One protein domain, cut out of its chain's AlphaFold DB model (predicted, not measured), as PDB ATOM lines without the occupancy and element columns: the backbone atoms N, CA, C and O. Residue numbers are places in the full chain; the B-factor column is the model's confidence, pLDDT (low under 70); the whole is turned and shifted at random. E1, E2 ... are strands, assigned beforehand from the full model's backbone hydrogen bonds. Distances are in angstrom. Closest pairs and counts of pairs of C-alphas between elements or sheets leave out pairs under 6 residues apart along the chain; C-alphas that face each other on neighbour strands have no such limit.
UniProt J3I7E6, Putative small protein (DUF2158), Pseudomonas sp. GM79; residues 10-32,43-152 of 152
ATOM      1  N   VAL A  10      10.360 -47.282 -44.875       92.25
ATOM      2  CA  VAL A  10      10.307 -48.209 -43.754       92.25
ATOM      3  C   VAL A  10      10.702 -49.589 -44.254       92.25
ATOM      4  O   VAL A  10      10.062 -50.175 -45.133       92.25
ATOM      5  N   VAL A  11      11.753 -50.121 -43.646       93.75
ATOM      6  CA  VAL A  11      12.330 -51.426 -43.947       93.75
ATOM      7  C   VAL A  11      12.284 -52.319 -42.717       93.75
ATOM      8  O   VAL A  11      12.296 -51.850 -41.579       93.75
ATOM      9  N   ARG A  12      12.235 -53.627 -42.937       94.69
ATOM     10  CA  ARG A  12      12.342 -54.654 -41.906       94.69
ATOM     11  C   ARG A  12      13.702 -55.327 -42.019       94.69
ATOM     12  O   ARG A  12      14.048 -55.826 -43.086       94.69
ATOM     13  N   TYR A  13      14.449 -55.371 -40.923       93.50
ATOM     14  CA  TYR A  13      15.693 -56.128 -40.863       93.50
ATOM     15  C   TYR A  13      15.398 -57.623 -40.764       93.50
ATOM     16  O   TYR A  13      14.679 -58.052 -39.861       93.50
ATOM     17  N   THR A  14      15.931 -58.417 -41.691       91.25
ATOM     18  CA  THR A  14      15.547 -59.830 -41.860       91.25
ATOM     19  C   THR A  14      15.940 -60.709 -40.673       91.25
ATOM     20  O   THR A  14      15.205 -61.632 -40.337       91.25
ATOM     21  N   LEU A  15      17.057 -60.411 -39.998       89.69
ATOM     22  CA  LEU A  15      17.553 -61.233 -38.886       89.69
ATOM     23  C   LEU A  15      16.766 -61.044 -37.583       89.69
ATOM     24  O   LEU A  15      16.604 -61.996 -36.827       89.69
ATOM     25  N   THR A  16      16.294 -59.827 -37.295       90.94
ATOM     26  CA  THR A  16      15.612 -59.516 -36.020       90.94
ATOM     27  C   THR A  16      14.150 -59.115 -36.188       90.94
ATOM     28  O   THR A  16      13.477 -58.819 -35.205       90.94
ATOM     29  N   ASN A  17      13.642 -59.081 -37.425       91.56
ATOM     30  CA  ASN A  17      12.314 -58.578 -37.791       91.56
ATOM     31  C   ASN A  17      12.018 -57.131 -37.358       91.56
ATOM     32  O   ASN A  17      10.859 -56.701 -37.393       91.56
ATOM     33  N   GLN A  18      13.044 -56.365 -36.991       93.12
ATOM     34  CA  GLN A  18      12.910 -54.998 -36.505       93.12
ATOM     35  C   GLN A  18      12.589 -54.022 -37.638       93.12
ATOM     36  O   GLN A  18      13.221 -54.058 -38.693       93.12
ATOM     37  N   LEU A  19      11.619 -53.136 -37.402       94.50
ATOM     38  CA  LEU A  19      11.287 -52.050 -38.321       94.50
ATOM     39  C   LEU A  19      12.251 -50.882 -38.136       94.50
ATOM     40  O   LEU A  19      12.536 -50.466 -37.013       94.50
ATOM     41  N   MET A  20      12.727 -50.343 -39.249       94.69
ATOM     42  CA  MET A  20      13.689 -49.252 -39.300       94.69
ATOM     43  C   MET A  20      13.310 -48.283 -40.415       94.69
ATOM     44  O   MET A  20      12.639 -48.663 -41.371       94.69
ATOM     45  N   THR A  21      13.732 -47.030 -40.291       93.25
ATOM     46  CA  THR A  21      13.513 -45.997 -41.309       93.25
ATOM     47  C   THR A  21      14.832 -45.675 -41.992       93.25
ATOM     48  O   THR A  21      15.830 -45.409 -41.316       93.25
ATOM     49  N   VAL A  22      14.848 -45.695 -43.322       90.06
ATOM     50  CA  VAL A  22      16.010 -45.321 -44.131       90.06
ATOM     51  C   VAL A  22      16.219 -43.812 -44.036       90.06
ATOM     52  O   VAL A  22      15.332 -43.026 -44.357       90.06
ATOM     53  N   ILE A  23      17.414 -43.407 -43.617       88.00
ATOM     54  CA  ILE A  23      17.810 -41.997 -43.486       88.00
ATOM     55  C   ILE A  23      18.831 -41.570 -44.546       88.00
ATOM     56  O   ILE A  23      19.059 -40.384 -44.760       88.00
ATOM     57  N   ASN A  24      19.473 -42.538 -45.206       85.50
ATOM     58  CA  ASN A  24      20.378 -42.305 -46.323       85.50
ATOM     59  C   ASN A  24      20.389 -43.527 -47.248       85.50
ATOM     60  O   ASN A  24      20.787 -44.622 -46.843       85.50
ATOM     61  N   ALA A  25      19.947 -43.313 -48.485       77.50
ATOM     62  CA  ALA A  25      19.858 -44.321 -49.538       77.50
ATOM     63  C   ALA A  25      21.071 -44.347 -50.493       77.50
ATOM     64  O   ALA A  25      21.184 -45.253 -51.328       77.50
ATOM     65  N   GLY A  26      21.944 -43.338 -50.402       75.50
ATOM     66  CA  GLY A  26      23.128 -43.195 -51.243       75.50
ATOM     67  C   GLY A  26      24.298 -44.064 -50.781       75.50
ATOM     68  O   GLY A  26      24.197 -44.746 -49.759       75.50
ATOM     69  N   PRO A  27      25.425 -44.036 -51.514       71.94
ATOM     70  CA  PRO A  27      26.622 -44.734 -51.092       71.94
ATOM     71  C   PRO A  27      27.038 -44.263 -49.701       71.94
ATOM     72  O   PRO A  27      27.222 -43.066 -49.467       71.94
ATOM     73  N   VAL A  28      27.179 -45.208 -48.776       71.69
ATOM     74  CA  VAL A  28      27.615 -44.909 -47.410       71.69
ATOM     75  C   VAL A  28      29.058 -45.360 -47.203       71.69
ATOM     76  O   VAL A  28      29.472 -46.379 -47.766       71.69
ATOM     77  N   PRO A  29      29.841 -44.629 -46.387       67.69
ATOM     78  CA  PRO A  29      31.205 -45.030 -46.090       67.69
ATOM     79  C   PRO A  29      31.199 -46.359 -45.328       67.69
ATOM     80  O   PRO A  29      30.525 -46.478 -44.298       67.69
ATOM     81  N   VAL A  30      31.952 -47.340 -45.812       66.19
ATOM     82  CA  VAL A  30      32.162 -48.651 -45.194       66.19
ATOM     83  C   VAL A  30      33.585 -48.741 -44.640       66.19
ATOM     84  O   VAL A  30      34.542 -48.298 -45.269       66.19
ATOM     85  N   GLY A  31      33.715 -49.302 -43.434       58.78
ATOM     86  CA  GLY A  31      34.968 -49.303 -42.670       58.78
ATOM     87  C   GLY A  31      35.162 -48.023 -41.843       58.78
ATOM     88  O   GLY A  31      34.967 -46.912 -42.326       58.78
ATOM     89  N   GLY A  32      35.518 -48.194 -40.568       50.19
ATOM     90  CA  GLY A  32      35.673 -47.114 -39.588       50.19
ATOM     91  C   GLY A  32      34.655 -47.238 -38.461       50.19
ATOM     92  O   GLY A  32      33.564 -46.674 -38.527       50.19
ATOM     93  N   PRO A  43      41.221 -43.371 -46.486       52.19
ATOM     94  CA  PRO A  43      40.152 -43.153 -47.446       52.19
ATOM     95  C   PRO A  43      39.005 -44.109 -47.118       52.19
ATOM     96  O   PRO A  43      39.127 -45.325 -47.264       52.19
ATOM     97  N   GLN A  44      37.895 -43.562 -46.621       60.97
ATOM     98  CA  GLN A  44      36.695 -44.348 -46.374       60.97
ATOM     99  C   GLN A  44      36.166 -44.824 -47.726       60.97
ATOM    100  O   GLN A  44      35.839 -44.012 -48.592       60.97
ATOM    101  N   THR A  45      36.111 -46.138 -47.933       64.19
ATOM    102  CA  THR A  45      35.539 -46.694 -49.161       64.19
ATOM    103  C   THR A  45      34.029 -46.481 -49.117       64.19
ATOM    104  O   THR A  45      33.389 -46.812 -48.127       64.19
ATOM    105  N   MET A  46      33.444 -45.894 -50.155       73.75
ATOM    106  CA  MET A  46      31.997 -45.682 -50.258       73.75
ATOM    107  C   MET A  46      31.359 -46.876 -50.980       73.75
ATOM    108  O   MET A  46      31.866 -47.284 -52.023       73.75
ATOM    109  N   SER A  47      30.265 -47.444 -50.457       75.25
ATOM    110  CA  SER A  47      29.565 -48.577 -51.090       75.25
ATOM    111  C   SER A  47      28.084 -48.288 -51.313       75.25
ATOM    112  O   SER A  47      27.401 -47.795 -50.417       75.25
ATOM    113  N   ASN A  48      27.587 -48.658 -52.497       81.06
ATOM    114  CA  ASN A  48      26.172 -48.580 -52.872       81.06
ATOM    115  C   ASN A  48      25.318 -49.713 -52.279       81.06
ATOM    116  O   ASN A  48      24.090 -49.642 -52.357       81.06
ATOM    117  N   ASP A  49      25.939 -50.740 -51.698       84.75
ATOM    118  CA  ASP A  49      25.243 -51.929 -51.188       84.75
ATOM    119  C   ASP A  49      24.666 -51.714 -49.793       84.75
ATOM    120  O   ASP A  49      23.880 -52.526 -49.309       84.75
ATOM    121  N   TYR A  50      25.059 -50.630 -49.134       85.75
ATOM    122  CA  TYR A  50      24.643 -50.304 -47.782       85.75
ATOM    123  C   TYR A  50      23.700 -49.108 -47.789       85.75
ATOM    124  O   TYR A  50      23.750 -48.248 -48.667       85.75
ATOM    125  N   VAL A  51      22.844 -49.060 -46.778       87.81
ATOM    126  CA  VAL A  51      22.021 -47.902 -46.434       87.81
ATOM    127  C   VAL A  51      22.167 -47.615 -44.958       87.81
ATOM    128  O   VAL A  51      22.533 -48.482 -44.160       87.81
ATOM    129  N   GLU A  52      21.857 -46.388 -44.583       88.56
ATOM    130  CA  GLU A  52      21.806 -46.012 -43.186       88.56
ATOM    131  C   GLU A  52      20.366 -45.959 -42.703       88.56
ATOM    132  O   GLU A  52      19.508 -45.336 -43.332       88.56
ATOM    133  N   CYS A  53      20.112 -46.628 -41.583       90.44
ATOM    134  CA  CYS A  53      18.791 -46.750 -40.990       90.44
ATOM    135  C   CYS A  53      18.802 -46.234 -39.547       90.44
ATOM    136  O   CYS A  53      19.796 -46.389 -38.829       90.44
ATOM    137  N   LYS A  54      17.682 -45.653 -39.112       93.00
ATOM    138  CA  LYS A  54      17.407 -45.314 -37.709       93.00
ATOM    139  C   LYS A  54      16.181 -46.071 -37.214       93.00
ATOM    140  O   LYS A  54      15.261 -46.344 -37.985       93.00
ATOM    141  N   TRP A  55      16.157 -46.383 -35.927       93.94
ATOM    142  CA  TRP A  55      14.995 -46.958 -35.253       93.94
ATOM    143  C   TRP A  55      15.052 -46.660 -33.759       93.94
ATOM    144  O   TRP A  55      16.106 -46.313 -33.222       93.94
ATOM    145  N   PHE A  56      13.927 -46.826 -33.073       91.44
ATOM    146  CA  PHE A  56      13.896 -46.785 -31.617       91.44
ATOM    147  C   PHE A  56      14.017 -48.189 -31.035       91.44
ATOM    148  O   PHE A  56      13.247 -49.092 -31.364       91.44
ATOM    149  N   GLU A  57      14.975 -48.368 -30.134       89.12
ATOM    150  CA  GLU A  57      15.014 -49.503 -29.223       89.12
ATOM    151  C   GLU A  57      14.475 -49.026 -27.872       89.12
ATOM    152  O   GLU A  57      15.163 -48.360 -27.097       89.12
ATOM    153  N   LYS A  58      13.191 -49.306 -27.619       85.69
ATOM    154  CA  LYS A  58      12.417 -48.697 -26.523       85.69
ATOM    155  C   LYS A  58      12.393 -47.166 -26.659       85.69
ATOM    156  O   LYS A  58      11.701 -46.648 -27.526       85.69
ATOM    157  N   THR A  59      13.130 -46.445 -25.815       81.25
ATOM    158  CA  THR A  59      13.225 -44.975 -25.830       81.25
ATOM    159  C   THR A  59      14.566 -44.467 -26.360       81.25
ATOM    160  O   THR A  59      14.761 -43.253 -26.468       81.25
ATOM    161  N   GLU A  60      15.490 -45.374 -26.688       86.06
ATOM    162  CA  GLU A  60      16.812 -45.041 -27.201       86.06
ATOM    163  C   GLU A  60      16.797 -45.023 -28.731       86.06
ATOM    164  O   GLU A  60      16.385 -45.987 -29.378       86.06
ATOM    165  N   LEU A  61      17.254 -43.917 -29.315       88.19
ATOM    166  CA  LEU A  61      17.386 -43.788 -30.760       88.19
ATOM    167  C   LEU A  61      18.674 -44.482 -31.214       88.19
ATOM    168  O   LEU A  61      19.775 -44.062 -30.856       88.19
ATOM    169  N   LYS A  62      18.536 -45.530 -32.023       90.69
ATOM    170  CA  LYS A  62      19.648 -46.254 -32.639       90.69
ATOM    171  C   LYS A  62      19.796 -45.846 -34.102       90.69
ATOM    172  O   LYS A  62      18.831 -45.494 -34.779       90.69
ATOM    173  N   ARG A  63      21.035 -45.914 -34.586       89.19
ATOM    174  CA  ARG A  63      21.420 -45.659 -35.976       89.19
ATOM    175  C   ARG A  63      22.469 -46.681 -36.374       89.19
ATOM    176  O   ARG A  63      23.441 -46.857 -35.641       89.19
ATOM    177  N   ASN A  64      22.294 -47.332 -37.517       88.75
ATOM    178  CA  ASN A  64      23.289 -48.268 -38.027       88.75
ATOM    179  C   ASN A  64      23.313 -48.313 -39.558       88.75
ATOM    180  O   ASN A  64      22.337 -47.966 -40.225       88.75
ATOM    181  N   LYS A  65      24.446 -48.763 -40.100       88.75
ATOM    182  CA  LYS A  65      24.641 -49.043 -41.523       88.75
ATOM    183  C   LYS A  65      24.346 -50.517 -41.770       88.75
ATOM    184  O   LYS A  65      24.930 -51.376 -41.114       88.75
ATOM    185  N   ILE A  66      23.444 -50.805 -42.698       87.75
ATOM    186  CA  ILE A  66      22.945 -52.158 -42.959       87.75
ATOM    187  C   ILE A  66      23.024 -52.427 -44.459       87.75
ATOM    188  O   ILE A  66      22.821 -51.520 -45.268       87.75
ATOM    189  N   LYS A  67      23.352 -53.664 -44.840       88.94
ATOM    190  CA  LYS A  67      23.337 -54.076 -46.244       88.94
ATOM    191  C   LYS A  67      21.904 -54.097 -46.761       88.94
ATOM    192  O   LYS A  67      21.015 -54.632 -46.107       88.94
ATOM    193  N   LYS A  68      21.691 -53.599 -47.977       88.88
ATOM    194  CA  LYS A  68      20.400 -53.636 -48.678       88.88
ATOM    195  C   LYS A  68      19.856 -55.063 -48.814       88.88
ATOM    196  O   LYS A  68      18.649 -55.246 -48.781       88.88
ATOM    197  N   THR A  69      20.736 -56.062 -48.917       89.88
ATOM    198  CA  THR A  69      20.371 -57.490 -48.988       89.88
ATOM    199  C   THR A  69      19.704 -58.017 -47.723       89.88
ATOM    200  O   THR A  69      18.945 -58.978 -47.797       89.88
ATOM    201  N   ASP A  70      19.968 -57.392 -46.576       91.31
ATOM    202  CA  ASP A  70      19.474 -57.838 -45.272       91.31
ATOM    203  C   ASP A  70      18.192 -57.085 -44.872       91.31
ATOM    204  O   ASP A  70      17.712 -57.184 -43.741       91.31
ATOM    205  N   LEU A  71      17.640 -56.297 -45.798       91.44
ATOM    206  CA  LEU A  71      16.484 -55.444 -45.585       91.44
ATOM    207  C   LEU A  71      15.344 -55.854 -46.509       91.44
ATOM    208  O   LEU A  71      15.519 -56.062 -47.707       91.44
ATOM    209  N   GLN A  72      14.145 -55.902 -45.943       93.50
ATOM    210  CA  GLN A  72      12.907 -56.079 -46.683       93.50
ATOM    211  C   GLN A  72      12.125 -54.768 -46.674       93.50
ATOM    212  O   GLN A  72      11.852 -54.215 -45.610       93.50
ATOM    213  N   PHE A  73      11.746 -54.269 -47.847       92.75
ATOM    214  CA  PHE A  73      10.867 -53.105 -47.943       92.75
ATOM    215  C   PHE A  73       9.486 -53.413 -47.343       92.75
ATOM    216  O   PHE A  73       8.944 -54.499 -47.552       92.75
ATOM    217  N   VAL A  74       8.929 -52.463 -46.586       92.94
ATOM    218  CA  VAL A  74       7.596 -52.585 -45.973       92.94
ATOM    219  C   VAL A  74       6.647 -51.533 -46.529       92.94
ATOM    220  O   VAL A  74       5.566 -51.874 -46.999       92.94
ATOM    221  N   LYS A  75       7.025 -50.255 -46.434       91.00
ATOM    222  CA  LYS A  75       6.236 -49.119 -46.927       91.00
ATOM    223  C   LYS A  75       7.117 -47.885 -47.074       91.00
ATOM    224  O   LYS A  75       8.148 -47.799 -46.416       91.00
ATOM    225  N   SER A  76       6.679 -46.912 -47.862       86.69
ATOM    226  CA  SER A  76       7.315 -45.592 -47.917       86.69
ATOM    227  C   SER A  76       6.576 -44.599 -47.021       86.69
ATOM    228  O   SER A  76       5.389 -44.784 -46.733       86.69
ATOM    229  N   THR A  77       7.274 -43.568 -46.556       82.06
ATOM    230  CA  THR A  77       6.644 -42.456 -45.836       82.06
ATOM    231  C   THR A  77       6.167 -41.429 -46.847       82.06
ATOM    232  O   THR A  77       6.906 -41.050 -47.753       82.06
ATOM    233  N   GLU A  78       4.922 -40.989 -46.707       76.62
ATOM    234  CA  GLU A  78       4.393 -39.919 -47.544       76.62
ATOM    235  C   GLU A  78       5.098 -38.601 -47.228       76.62
ATOM    236  O   GLU A  78       5.511 -38.344 -46.094       76.62
ATOM    237  N   PHE A  79       5.244 -37.754 -48.246       71.94
ATOM    238  CA  PHE A  79       5.825 -36.437 -48.045       71.94
ATOM    239  C   PHE A  79       4.961 -35.636 -47.067       71.94
ATOM    240  O   PHE A  79       3.774 -35.408 -47.297       71.94
ATOM    241  N   TYR A  80       5.583 -35.199 -45.980       77.62
ATOM    242  CA  TYR A  80       4.934 -34.486 -44.898       77.62
ATOM    243  C   TYR A  80       5.841 -33.350 -44.427       77.62
ATOM    244  O   TYR A  80       7.048 -33.533 -44.257       77.62
ATOM    245  N   ASN A  81       5.239 -32.178 -44.222       81.25
ATOM    246  CA  ASN A  81       5.922 -30.960 -43.801       81.25
ATOM    247  C   ASN A  81       5.609 -30.672 -42.325       81.25
ATOM    248  O   ASN A  81       4.582 -30.044 -42.052       81.25
ATOM    249  N   PRO A  82       6.469 -31.106 -41.386       83.44
ATOM    250  CA  PRO A  82       6.253 -30.871 -39.964       83.44
ATOM    251  C   PRO A  82       6.302 -29.386 -39.613       83.44
ATOM    252  O   PRO A  82       7.097 -28.619 -40.168       83.44
ATOM    253  N   ARG A  83       5.488 -28.998 -38.633       85.31
ATOM    254  CA  ARG A  83       5.496 -27.671 -38.009       85.31
ATOM    255  C   ARG A  83       6.015 -27.749 -36.580       85.31
ATOM    256  O   ARG A  83       5.886 -28.766 -35.908       85.31
ATOM    257  N   GLU A  84       6.589 -26.656 -36.097       87.44
ATOM    258  CA  GLU A  84       7.024 -26.560 -34.702       87.44
ATOM    259  C   GLU A  84       5.838 -26.737 -33.745       87.44
ATOM    260  O   GLU A  84       4.734 -26.250 -33.992       87.44
ATOM    261  N   GLY A  85       6.061 -27.472 -32.657       86.81
ATOM    262  CA  GLY A  85       5.032 -27.860 -31.694       86.81
ATOM    263  C   GLY A  85       4.179 -29.062 -32.112       86.81
ATOM    264  O   GLY A  85       3.398 -29.553 -31.295       86.81
ATOM    265  N   GLU A  86       4.329 -29.573 -33.334       89.81
ATOM    266  CA  GLU A  86       3.513 -30.678 -33.834       89.81
ATOM    267  C   GLU A  86       3.946 -32.028 -33.231       89.81
ATOM    268  O   GLU A  86       5.148 -32.302 -33.119       89.81
ATOM    269  N   PRO A  87       2.994 -32.884 -32.812       91.69
ATOM    270  CA  PRO A  87       3.309 -34.233 -32.376       91.69
ATOM    271  C   PRO A  87       3.616 -35.129 -33.579       91.69
ATOM    272  O   PRO A  87       2.804 -35.280 -34.487       91.69
ATOM    273  N   VAL A  88       4.784 -35.762 -33.559       92.50
ATOM    274  CA  VAL A  88       5.263 -36.635 -34.634       92.50
ATOM    275  C   VAL A  88       5.881 -37.905 -34.066       92.50
ATOM    276  O   VAL A  88       6.299 -37.955 -32.908       92.50
ATOM    277  N   GLU A  89       5.993 -38.930 -34.898       92.44
ATOM    278  CA  GLU A  89       6.777 -40.127 -34.608       92.44
ATOM    279  C   GLU A  89       7.668 -40.506 -35.795       92.44
ATOM    280  O   GLU A  89       7.474 -40.048 -36.922       92.44
ATOM    281  N   LEU A  90       8.673 -41.345 -35.541       90.88
ATOM    282  CA  LEU A  90       9.492 -41.921 -36.605       90.88
ATOM    283  C   LEU A  90       8.611 -42.829 -37.480       90.88
ATOM    284  O   LEU A  90       7.742 -43.530 -36.965       90.88
ATOM    285  N   ALA A  91       8.842 -42.867 -38.790       90.44
ATOM    286  CA  ALA A  91       8.019 -43.637 -39.723       90.44
ATOM    287  C   ALA A  91       7.931 -45.139 -39.394       90.44
ATOM    288  O   ALA A  91       6.868 -45.754 -39.544       90.44
ATOM    289  N   SER A  92       9.030 -45.718 -38.898       90.81
ATOM    290  CA  SER A  92       9.102 -47.099 -38.400       90.81
ATOM    291  C   SER A  92       8.446 -47.319 -37.031       90.81
ATOM    292  O   SER A  92       8.394 -48.457 -36.570       90.81
ATOM    293  N   GLY A  93       7.956 -46.260 -36.385       89.69
ATOM    294  CA  GLY A  93       7.407 -46.257 -35.029       89.69
ATOM    295  C   GLY A  93       8.426 -45.827 -33.969       89.69
ATOM    296  O   GLY A  93       9.641 -45.835 -34.196       89.69
ATOM    297  N   GLY A  94       7.925 -45.433 -32.798       89.06
ATOM    298  CA  GLY A  94       8.741 -44.978 -31.675       89.06
ATOM    299  C   GLY A  94       7.918 -44.266 -30.598       89.06
ATOM    300  O   GLY A  94       6.689 -44.331 -30.620       89.06
ATOM    301  N   PRO A  95       8.571 -43.597 -29.634       90.31
ATOM    302  CA  PRO A  95       7.876 -42.726 -28.696       90.31
ATOM    303  C   PRO A  95       7.287 -41.509 -29.419       90.31
ATOM    304  O   PRO A  95       7.838 -41.033 -30.413       90.31
ATOM    305  N   ARG A  96       6.206 -40.955 -28.861       91.62
ATOM    306  CA  ARG A  96       5.665 -39.662 -29.292       91.62
ATOM    307  C   ARG A  96       6.712 -38.573 -29.088       91.62
ATOM    308  O   ARG A  96       7.194 -38.367 -27.972       91.62
ATOM    309  N   MET A  97       7.032 -37.872 -30.164       92.94
ATOM    310  CA  MET A  97       7.949 -36.744 -30.172       92.94
ATOM    311  C   MET A  97       7.180 -35.457 -30.467       92.94
ATOM    312  O   MET A  97       6.067 -35.485 -30.989       92.94
ATOM    313  N   VAL A  98       7.774 -34.323 -30.122       92.25
ATOM    314  CA  VAL A  98       7.279 -32.992 -30.474       92.25
ATOM    315  C   VAL A  98       8.355 -32.299 -31.286       92.25
ATOM    316  O   VAL A  98       9.527 -32.318 -30.904       92.25
ATOM    317  N   VAL A  99       7.967 -31.688 -32.397       89.62
ATOM    318  CA  VAL A  99       8.885 -30.889 -33.205       89.62
ATOM    319  C   VAL A  99       9.287 -29.644 -32.412       89.62
ATOM    320  O   VAL A  99       8.449 -28.815 -32.069       89.62
ATOM    321  N   ASP A 100      10.568 -29.538 -32.074       87.06
ATOM    322  CA  ASP A 100      11.161 -28.406 -31.349       87.06
ATOM    323  C   ASP A 100      11.576 -27.295 -32.317       87.06
ATOM    324  O   ASP A 100      11.471 -26.116 -32.003       87.06
ATOM    325  N   ARG A 101      12.062 -27.683 -33.502       81.00
ATOM    326  CA  ARG A 101      12.578 -26.758 -34.513       81.00
ATOM    327  C   ARG A 101      12.412 -27.321 -35.918       81.00
ATOM    328  O   ARG A 101      12.849 -28.445 -36.184       81.00
ATOM    329  N   CYS A 102      11.902 -26.499 -36.828       72.69
ATOM    330  CA  CYS A 102      11.910 -26.772 -38.264       72.69
ATOM    331  C   CYS A 102      12.962 -25.892 -38.942       72.69
ATOM    332  O   CYS A 102      12.912 -24.670 -38.830       72.69
ATOM    333  N   GLY A 103      13.915 -26.474 -39.672       59.97
ATOM    334  CA  GLY A 103      14.747 -25.686 -40.582       59.97
ATOM    335  C   GLY A 103      16.189 -26.155 -40.738       59.97
ATOM    336  O   GLY A 103      16.646 -27.051 -40.028       59.97
ATOM    337  N   PRO A 104      16.926 -25.517 -41.664       54.53
ATOM    338  CA  PRO A 104      18.305 -25.865 -41.952       54.53
ATOM    339  C   PRO A 104      19.216 -25.736 -40.734       54.53
ATOM    340  O   PRO A 104      19.111 -24.786 -39.946       54.53
ATOM    341  N   LYS A 105      20.170 -26.663 -40.631       48.91
ATOM    342  CA  LYS A 105      21.312 -26.545 -39.726       48.91
ATOM    343  C   LYS A 105      22.582 -26.355 -40.545       48.91
ATOM    344  O   LYS A 105      22.902 -27.167 -41.414       48.91
ATOM    345  N   ASP A 106      23.310 -25.286 -40.246       42.66
ATOM    346  CA  ASP A 106      24.654 -25.081 -40.769       42.66
ATOM    347  C   ASP A 106      25.612 -26.071 -40.104       42.66
ATOM    348  O   ASP A 106      25.930 -25.957 -38.920       42.66
ATOM    349  N   PHE A 107      26.113 -27.030 -40.881       47.72
ATOM    350  CA  PHE A 107      27.236 -27.887 -40.496       47.72
ATOM    351  C   PHE A 107      28.571 -27.186 -40.785       47.72
ATOM    352  O   PHE A 107      29.486 -27.772 -41.366       47.72
ATOM    353  N   SER A 108      28.692 -25.906 -40.421       38.44
ATOM    354  CA  SER A 108      29.975 -25.211 -40.501       38.44
ATOM    355  C   SER A 108      30.906 -25.790 -39.436       38.44
ATOM    356  O   SER A 108      30.785 -25.532 -38.240       38.44
ATOM    357  N   VAL A 109      31.835 -26.636 -39.876       41.62
ATOM    358  CA  VAL A 109      32.941 -27.090 -39.038       41.62
ATOM    359  C   VAL A 109      33.905 -25.916 -38.921       41.62
ATOM    360  O   VAL A 109      34.534 -25.525 -39.901       41.62
ATOM    361  N   ALA A 110      34.023 -25.329 -37.733       38.59
ATOM    362  CA  ALA A 110      35.095 -24.383 -37.459       38.59
ATOM    363  C   ALA A 110      36.416 -25.163 -37.401       38.59
ATOM    364  O   ALA A 110      36.685 -25.871 -36.432       38.59
ATOM    365  N   VAL A 111      37.230 -25.064 -38.452       41.28
ATOM    366  CA  VAL A 111      38.582 -25.625 -38.454       41.28
ATOM    367  C   VAL A 111      39.549 -24.494 -38.116       41.28
ATOM    368  O   VAL A 111      39.727 -23.563 -38.897       41.28
ATOM    369  N   ALA A 112      40.158 -24.547 -36.931       33.41
ATOM    370  CA  ALA A 112      41.198 -23.605 -36.541       33.41
ATOM    371  C   ALA A 112      42.560 -24.098 -37.057       33.41
ATOM    372  O   ALA A 112      43.086 -25.092 -36.561       33.41
ATOM    373  N   PHE A 113      43.141 -23.392 -38.027       38.28
ATOM    374  CA  PHE A 113      44.548 -23.538 -38.410       38.28
ATOM    375  C   PHE A 113      45.243 -22.182 -38.259       38.28
ATOM    376  O   PHE A 113      44.880 -21.214 -38.919       38.28
ATOM    377  N   GLY A 114      46.244 -22.107 -37.377       38.16
ATOM    378  CA  GLY A 114      47.207 -20.999 -37.359       38.16
ATOM    379  C   GLY A 114      46.641 -19.601 -37.073       38.16
ATOM    380  O   GLY A 114      47.059 -18.644 -37.713       38.16
ATOM    381  N   GLY A 115      45.701 -19.461 -36.132       43.25
ATOM    382  CA  GLY A 115      45.257 -18.147 -35.633       43.25
ATOM    383  C   GLY A 115      44.199 -17.420 -36.474       43.25
ATOM    384  O   GLY A 115      43.689 -16.401 -36.023       43.25
ATOM    385  N   ASN A 116      43.801 -17.959 -37.631       40.25
ATOM    386  CA  ASN A 116      42.674 -17.453 -38.418       40.25
ATOM    387  C   ASN A 116      41.526 -18.472 -38.423       40.25
ATOM    388  O   ASN A 116      41.703 -19.635 -38.786       40.25
ATOM    389  N   ILE A 117      40.331 -18.033 -38.019       41.59
ATOM    390  CA  ILE A 117      39.103 -18.830 -38.119       41.59
ATOM    391  C   ILE A 117      38.630 -18.750 -39.571       41.59
ATOM    392  O   ILE A 117      37.925 -17.818 -39.955       41.59
ATOM    393  N   ALA A 118      39.017 -19.724 -40.390       41.44
ATOM    394  CA  ALA A 118      38.422 -19.898 -41.707       41.44
ATOM    395  C   ALA A 118      37.127 -20.706 -41.553       41.44
ATOM    396  O   ALA A 118      37.153 -21.899 -41.246       41.44
ATOM    397  N   ARG A 119      35.972 -20.056 -41.750       40.69
ATOM    398  CA  ARG A 119      34.702 -20.765 -41.949       40.69
ATOM    399  C   ARG A 119      34.768 -21.429 -43.322       40.69
ATOM    400  O   ARG A 119      34.614 -20.757 -44.336       40.69
ATOM    401  N   THR A 120      35.026 -22.731 -43.374       40.09
ATOM    402  CA  THR A 120      34.729 -23.511 -44.578       40.09
ATOM    403  C   THR A 120      33.220 -23.445 -44.809       40.09
ATOM    404  O   THR A 120      32.449 -23.602 -43.859       40.09
ATOM    405  N   ASN A 121      32.796 -23.165 -46.047       38.50
ATOM    406  CA  ASN A 121      31.388 -23.198 -46.452       38.50
ATOM    407  C   ASN A 121      30.841 -24.608 -46.194       38.50
ATOM    408  O   ASN A 121      30.988 -25.512 -47.016       38.50
ATOM    409  N   GLY A 122      30.290 -24.811 -44.999       41.44
ATOM    410  CA  GLY A 122      29.643 -26.048 -44.604       41.44
ATOM    411  C   GLY A 122      28.385 -26.238 -45.436       41.44
ATOM    412  O   GLY A 122      27.666 -25.281 -45.710       41.44
ATOM    413  N   SER A 123      28.124 -27.474 -45.850       42.00
ATOM    414  CA  SER A 123      26.852 -27.847 -46.461       42.00
ATOM    415  C   SER A 123      25.726 -27.555 -45.463       42.00
ATOM    416  O   SER A 123      25.614 -28.212 -44.427       42.00
ATOM    417  N   THR A 124      24.910 -26.545 -45.752       42.09
ATOM    418  CA  THR A 124      23.641 -26.321 -45.066       42.09
ATOM    419  C   THR A 124      22.703 -27.453 -45.480       42.09
ATOM    420  O   THR A 124      22.308 -27.554 -46.643       42.09
ATOM    421  N   ARG A 125      22.376 -28.359 -44.554       51.47
ATOM    422  CA  ARG A 125      21.350 -29.381 -44.795       51.47
ATOM    423  C   ARG A 125      20.000 -28.784 -44.428       51.47
ATOM    424  O   ARG A 125      19.750 -28.489 -43.262       51.47
ATOM    425  N   HIS A 126      19.174 -28.551 -45.446       49.47
ATOM    426  CA  HIS A 126      17.830 -27.965 -45.338       49.47
ATOM    427  C   HIS A 126      16.745 -28.995 -45.003       49.47
ATOM    428  O   HIS A 126      15.574 -28.645 -44.901       49.47
ATOM    429  N   ASP A 127      17.131 -30.255 -44.830       63.22
ATOM    430  CA  ASP A 127      16.257 -31.410 -44.726       63.22
ATOM    431  C   ASP A 127      16.185 -31.978 -43.305       63.22
ATOM    432  O   ASP A 127      15.902 -33.157 -43.161       63.22
ATOM    433  N   LEU A 128      16.445 -31.195 -42.252       76.56
ATOM    434  CA  LEU A 128      16.409 -31.686 -40.868       76.56
ATOM    435  C   LEU A 128      15.295 -31.045 -40.030       76.56
ATOM    436  O   LEU A 128      14.963 -29.868 -40.169       76.56
ATOM    437  N   VAL A 129      14.754 -31.846 -39.115       81.88
ATOM    438  CA  VAL A 129      13.727 -31.492 -38.135       81.88
ATOM    439  C   VAL A 129      14.236 -31.899 -36.759       81.88
ATOM    440  O   VAL A 129      14.598 -33.056 -36.527       81.88
ATOM    441  N   GLY A 130      14.302 -30.932 -35.848       85.62
ATOM    442  CA  GLY A 130      14.648 -31.178 -34.455       85.62
ATOM    443  C   GLY A 130      13.413 -31.641 -33.700       85.62
ATOM    444  O   GLY A 130      12.436 -30.899 -33.616       85.62
ATOM    445  N   CYS A 131      13.458 -32.837 -33.125       87.44
ATOM    446  CA  CYS A 131      12.378 -33.379 -32.309       87.44
ATOM    447  C   CYS A 131      12.860 -33.606 -30.877       87.44
ATOM    448  O   CYS A 131      13.997 -34.020 -30.636       87.44
ATOM    449  N   ARG A 132      11.965 -33.379 -29.919       90.75
ATOM    450  CA  ARG A 132      12.166 -33.686 -28.504       90.75
ATOM    451  C   ARG A 132      11.174 -34.744 -28.045       90.75
ATOM    452  O   ARG A 132      10.026 -34.753 -28.481       90.75
ATOM    453  N   TRP A 133      11.610 -35.646 -27.179       91.75
ATOM    454  CA  TRP A 133      10.759 -36.685 -26.602       91.75
ATOM    455  C   TRP A 133      11.157 -36.978 -25.163       91.75
ATOM    456  O   TRP A 133      12.268 -36.680 -24.723       91.75
ATOM    457  N   VAL A 134      10.237 -37.572 -24.411       87.81
ATOM    458  CA  VAL A 134      10.485 -37.953 -23.020       87.81
ATOM    459  C   VAL A 134      11.014 -39.384 -22.975       87.81
ATOM    460  O   VAL A 134      10.380 -40.313 -23.470       87.81
ATOM    461  N   SER A 135      12.175 -39.567 -22.352       84.56
ATOM    462  CA  SER A 135      12.756 -40.870 -22.029       84.56
ATOM    463  C   SER A 135      12.827 -41.014 -20.509       84.56
ATOM    464  O   SER A 135      13.718 -40.481 -19.837       84.56
ATOM    465  N   GLY A 136      11.829 -41.690 -19.935       83.50
ATOM    466  CA  GLY A 136      11.673 -41.805 -18.485       83.50
ATOM    467  C   GLY A 136      11.404 -40.446 -17.832       83.50
ATOM    468  O   GLY A 136      10.343 -39.866 -18.029       83.50
ATOM    469  N   LYS A 137      12.363 -39.939 -17.046       84.56
ATOM    470  CA  LYS A 137      12.275 -38.626 -16.367       84.56
ATOM    471  C   LYS A 137      13.043 -37.507 -17.081       84.56
ATOM    472  O   LYS A 137      13.129 -36.406 -16.549       84.56
ATOM    473  N   LYS A 138      13.668 -37.792 -18.227       87.75
ATOM    474  CA  LYS A 138      14.513 -36.835 -18.951       87.75
ATOM    475  C   LYS A 138      13.911 -36.516 -20.310       87.75
ATOM    476  O   LYS A 138      13.443 -37.409 -21.012       87.75
ATOM    477  N   GLU A 139      13.967 -35.248 -20.683       86.75
ATOM    478  CA  GLU A 139      13.704 -34.811 -22.048       86.75
ATOM    479  C   GLU A 139      14.969 -35.029 -22.886       86.75
ATOM    480  O   GLU A 139      16.068 -34.624 -22.499       86.75
ATOM    481  N   VAL A 140      14.815 -35.715 -24.011       88.06
ATOM    482  CA  VAL A 140      15.874 -35.996 -24.980       88.06
ATOM    483  C   VAL A 140      15.542 -35.250 -26.262       88.06
ATOM    484  O   VAL A 140      14.374 -35.082 -26.606       88.06
ATOM    485  N   ARG A 141      16.574 -34.794 -26.968       87.75
ATOM    486  CA  ARG A 141      16.445 -34.141 -28.272       87.75
ATOM    487  C   ARG A 141      17.231 -34.916 -29.317       87.75
ATOM    488  O   ARG A 141      18.264 -35.506 -29.006       87.75
ATOM    489  N   GLY A 142      16.751 -34.887 -30.550       83.81
ATOM    490  CA  GLY A 142      17.379 -35.546 -31.685       83.81
ATOM    491  C   GLY A 142      16.960 -34.908 -33.000       83.81
ATOM    492  O   GLY A 142      15.973 -34.182 -33.070       83.81
ATOM    493  N   GLU A 143      17.743 -35.175 -34.039       84.31
ATOM    494  CA  GLU A 143      17.543 -34.617 -35.375       84.31
ATOM    495  C   GLU A 143      17.146 -35.727 -36.352       84.31
ATOM    496  O   GLU A 143      17.756 -36.809 -36.398       84.31
ATOM    497  N   PHE A 144      16.113 -35.438 -37.136       83.88
ATOM    498  CA  PHE A 144      15.492 -36.357 -38.079       83.88
ATOM    499  C   PHE A 144      15.442 -35.729 -39.461       83.88
ATOM    500  O   PHE A 144      15.195 -34.535 -39.594       83.88
ATOM    501  N   GLU A 145      15.681 -36.530 -40.489       84.69
ATOM    502  CA  GLU A 145      15.587 -36.093 -41.873       84.69
ATOM    503  C   GLU A 145      14.106 -35.903 -42.261       84.69
ATOM    504  O   GLU A 145      13.249 -36.711 -41.890       84.69
ATOM    505  N   ILE A 146      13.774 -34.835 -42.987       75.06
ATOM    506  CA  ILE A 146      12.422 -34.557 -43.488       75.06
ATOM    507  C   ILE A 146      11.975 -35.749 -44.336       75.06
ATOM    508  O   ILE A 146      12.714 -36.219 -45.196       75.06
ATOM    509  N   GLY A 147      10.772 -36.260 -44.075       76.19
ATOM    510  CA  GLY A 147      10.257 -37.486 -44.694       76.19
ATOM    511  C   GLY A 147      10.567 -38.771 -43.919       76.19
ATOM    512  O   GLY A 147      10.036 -39.818 -44.259       76.19
ATOM    513  N   THR A 148      11.369 -38.721 -42.847       85.38
ATOM    514  CA  THR A 148      11.549 -39.872 -41.932       85.38
ATOM    515  C   THR A 148      10.584 -39.852 -40.749       85.38
ATOM    516  O   THR A 148      10.443 -40.855 -40.047       85.38
ATOM    517  N   VAL A 149       9.903 -38.725 -40.530       87.44
ATOM    518  CA  VAL A 149       8.882 -38.540 -39.493       87.44
ATOM    519  C   VAL A 149       7.495 -38.441 -40.116       87.44
ATOM    520  O   VAL A 149       7.346 -37.959 -41.238       87.44
ATOM    521  N   LYS A 150       6.481 -38.865 -39.363       89.75
ATOM    522  CA  LYS A 150       5.066 -38.775 -39.731       89.75
ATOM    523  C   LYS A 150       4.243 -38.173 -38.582       89.75
ATOM    524  O   LYS A 150       4.664 -38.296 -37.427       89.75
ATOM    525  N   PRO A 151       3.100 -37.530 -38.872       90.31
ATOM    526  CA  PRO A 151       2.187 -37.056 -37.836       90.31
ATOM    527  C   PRO A 151       1.577 -38.232 -37.055       90.31
ATOM    528  O   PRO A 151       1.519 -39.358 -37.565       90.31
ATOM    529  N   ILE A 152       1.150 -37.954 -35.818       85.50
ATOM    530  CA  ILE A 152       0.426 -38.889 -34.932       85.50
ATOM    531  C   ILE A 152      -1.073 -38.627 -35.006       85.50
ATOM    532  O   ILE A 152      -1.455 -37.446 -34.852       85.50
TER     533      ILE A 152
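Overview. This is residues 10 to 32 and 43 to 152 of the 152 residues of the protein "Putative small protein (DUF2158)" of Pseudomonas sp. GM79 (UniProt J3I7E6). Two curled, strongly twisted sheets of five strands each make two lobes, E6 E5 E2 E1 E7 from the first half of the printed part and E13 E12 E9 E8 E14 from the second, and they come near each other at a few points. A long thin arm leaves the second lobe between E9 and E12 and ends in the hairpin of E10 and E11, whose tip, residues 112 to 117, sticks out; a small ribbon of E3 and E4 sits by the first lobe. The printed part has 133 residues with no named helix and fourteen strands, E1 to E14 in chain order; the class is all strand, and the four sheets are antiparallel. It is only just compact, close to loose, with a radius of gyration of the C-alphas of 16.7 A, and spans 51 by 38 by 30 A, the arm making the length.

Along the chain. The first sheet holds E6, residues 60 to 67 and 22.1 A long, E5, residues 50 to 57 and 20.9 A, E2, residues 19 to 24, E1, residues 10 to 13, and E7, residues 71 to 75. E1 begins at C-alpha 10 (10.307, -48.209, -43.754). The second holds E13, residues 138 to 145 and 23.0 A, E12, residues 128 to 135 and 21.3 A, E9, residues 97 to 102, E8, residues 87 to 90, and E14, residues 149 to 151, which ends at C-alpha 151 (2.187, -37.056, -37.836). E3 is residues 28 to 30, E4 45 to 47, E10 110 to 113 and E11 116 to 119.

Arrangement. In the first sheet the hairpin E5 and E6 has N 53 and O 64 at 2.9 A. E5 and E2 have N 21 and O 54 at 2.9 A, the hairpin E1 and E2 has N 11 and O 20 at 2.8 A, and E1 and E7 have N 12 and O 72 at 2.8 A. Between the sheets, the closest C-alphas of E2 and E13 are those of Ile 23 and Glu 145, 6.5 A apart. In the second sheet, N 131 and O 142 of the hairpin E12 and E13 are 2.9 A apart, N 98 and O 132 of E9 and E12 2.8 A, N 97 and O 88 of the hairpin E8 and E9 2.8 A, and N 89 and O 150 of E8 and E14 2.9 A. E3 and E4 have N 30 and O 45 at 2.8 A. E4 runs on into E5 at 79 degrees. The hairpin E10 and E11 has no N and O within hydrogen-bond range; C-alphas 112 and 117 face each other at 5.4 A.

Size, cuts and confidence. The C-alphas farthest apart, of Asn 17 and Gly 115, are 52.2 A apart. Residues 33 to 42 are not printed; C-alphas 32 and 43 are 9.9 A apart across the cut. Of the links that are printed whole, E7 to E8 is long. Mean pLDDT of the printed part is 77.4; residues 29 to 32, 43 to 45 and 103 to 127 are under 70.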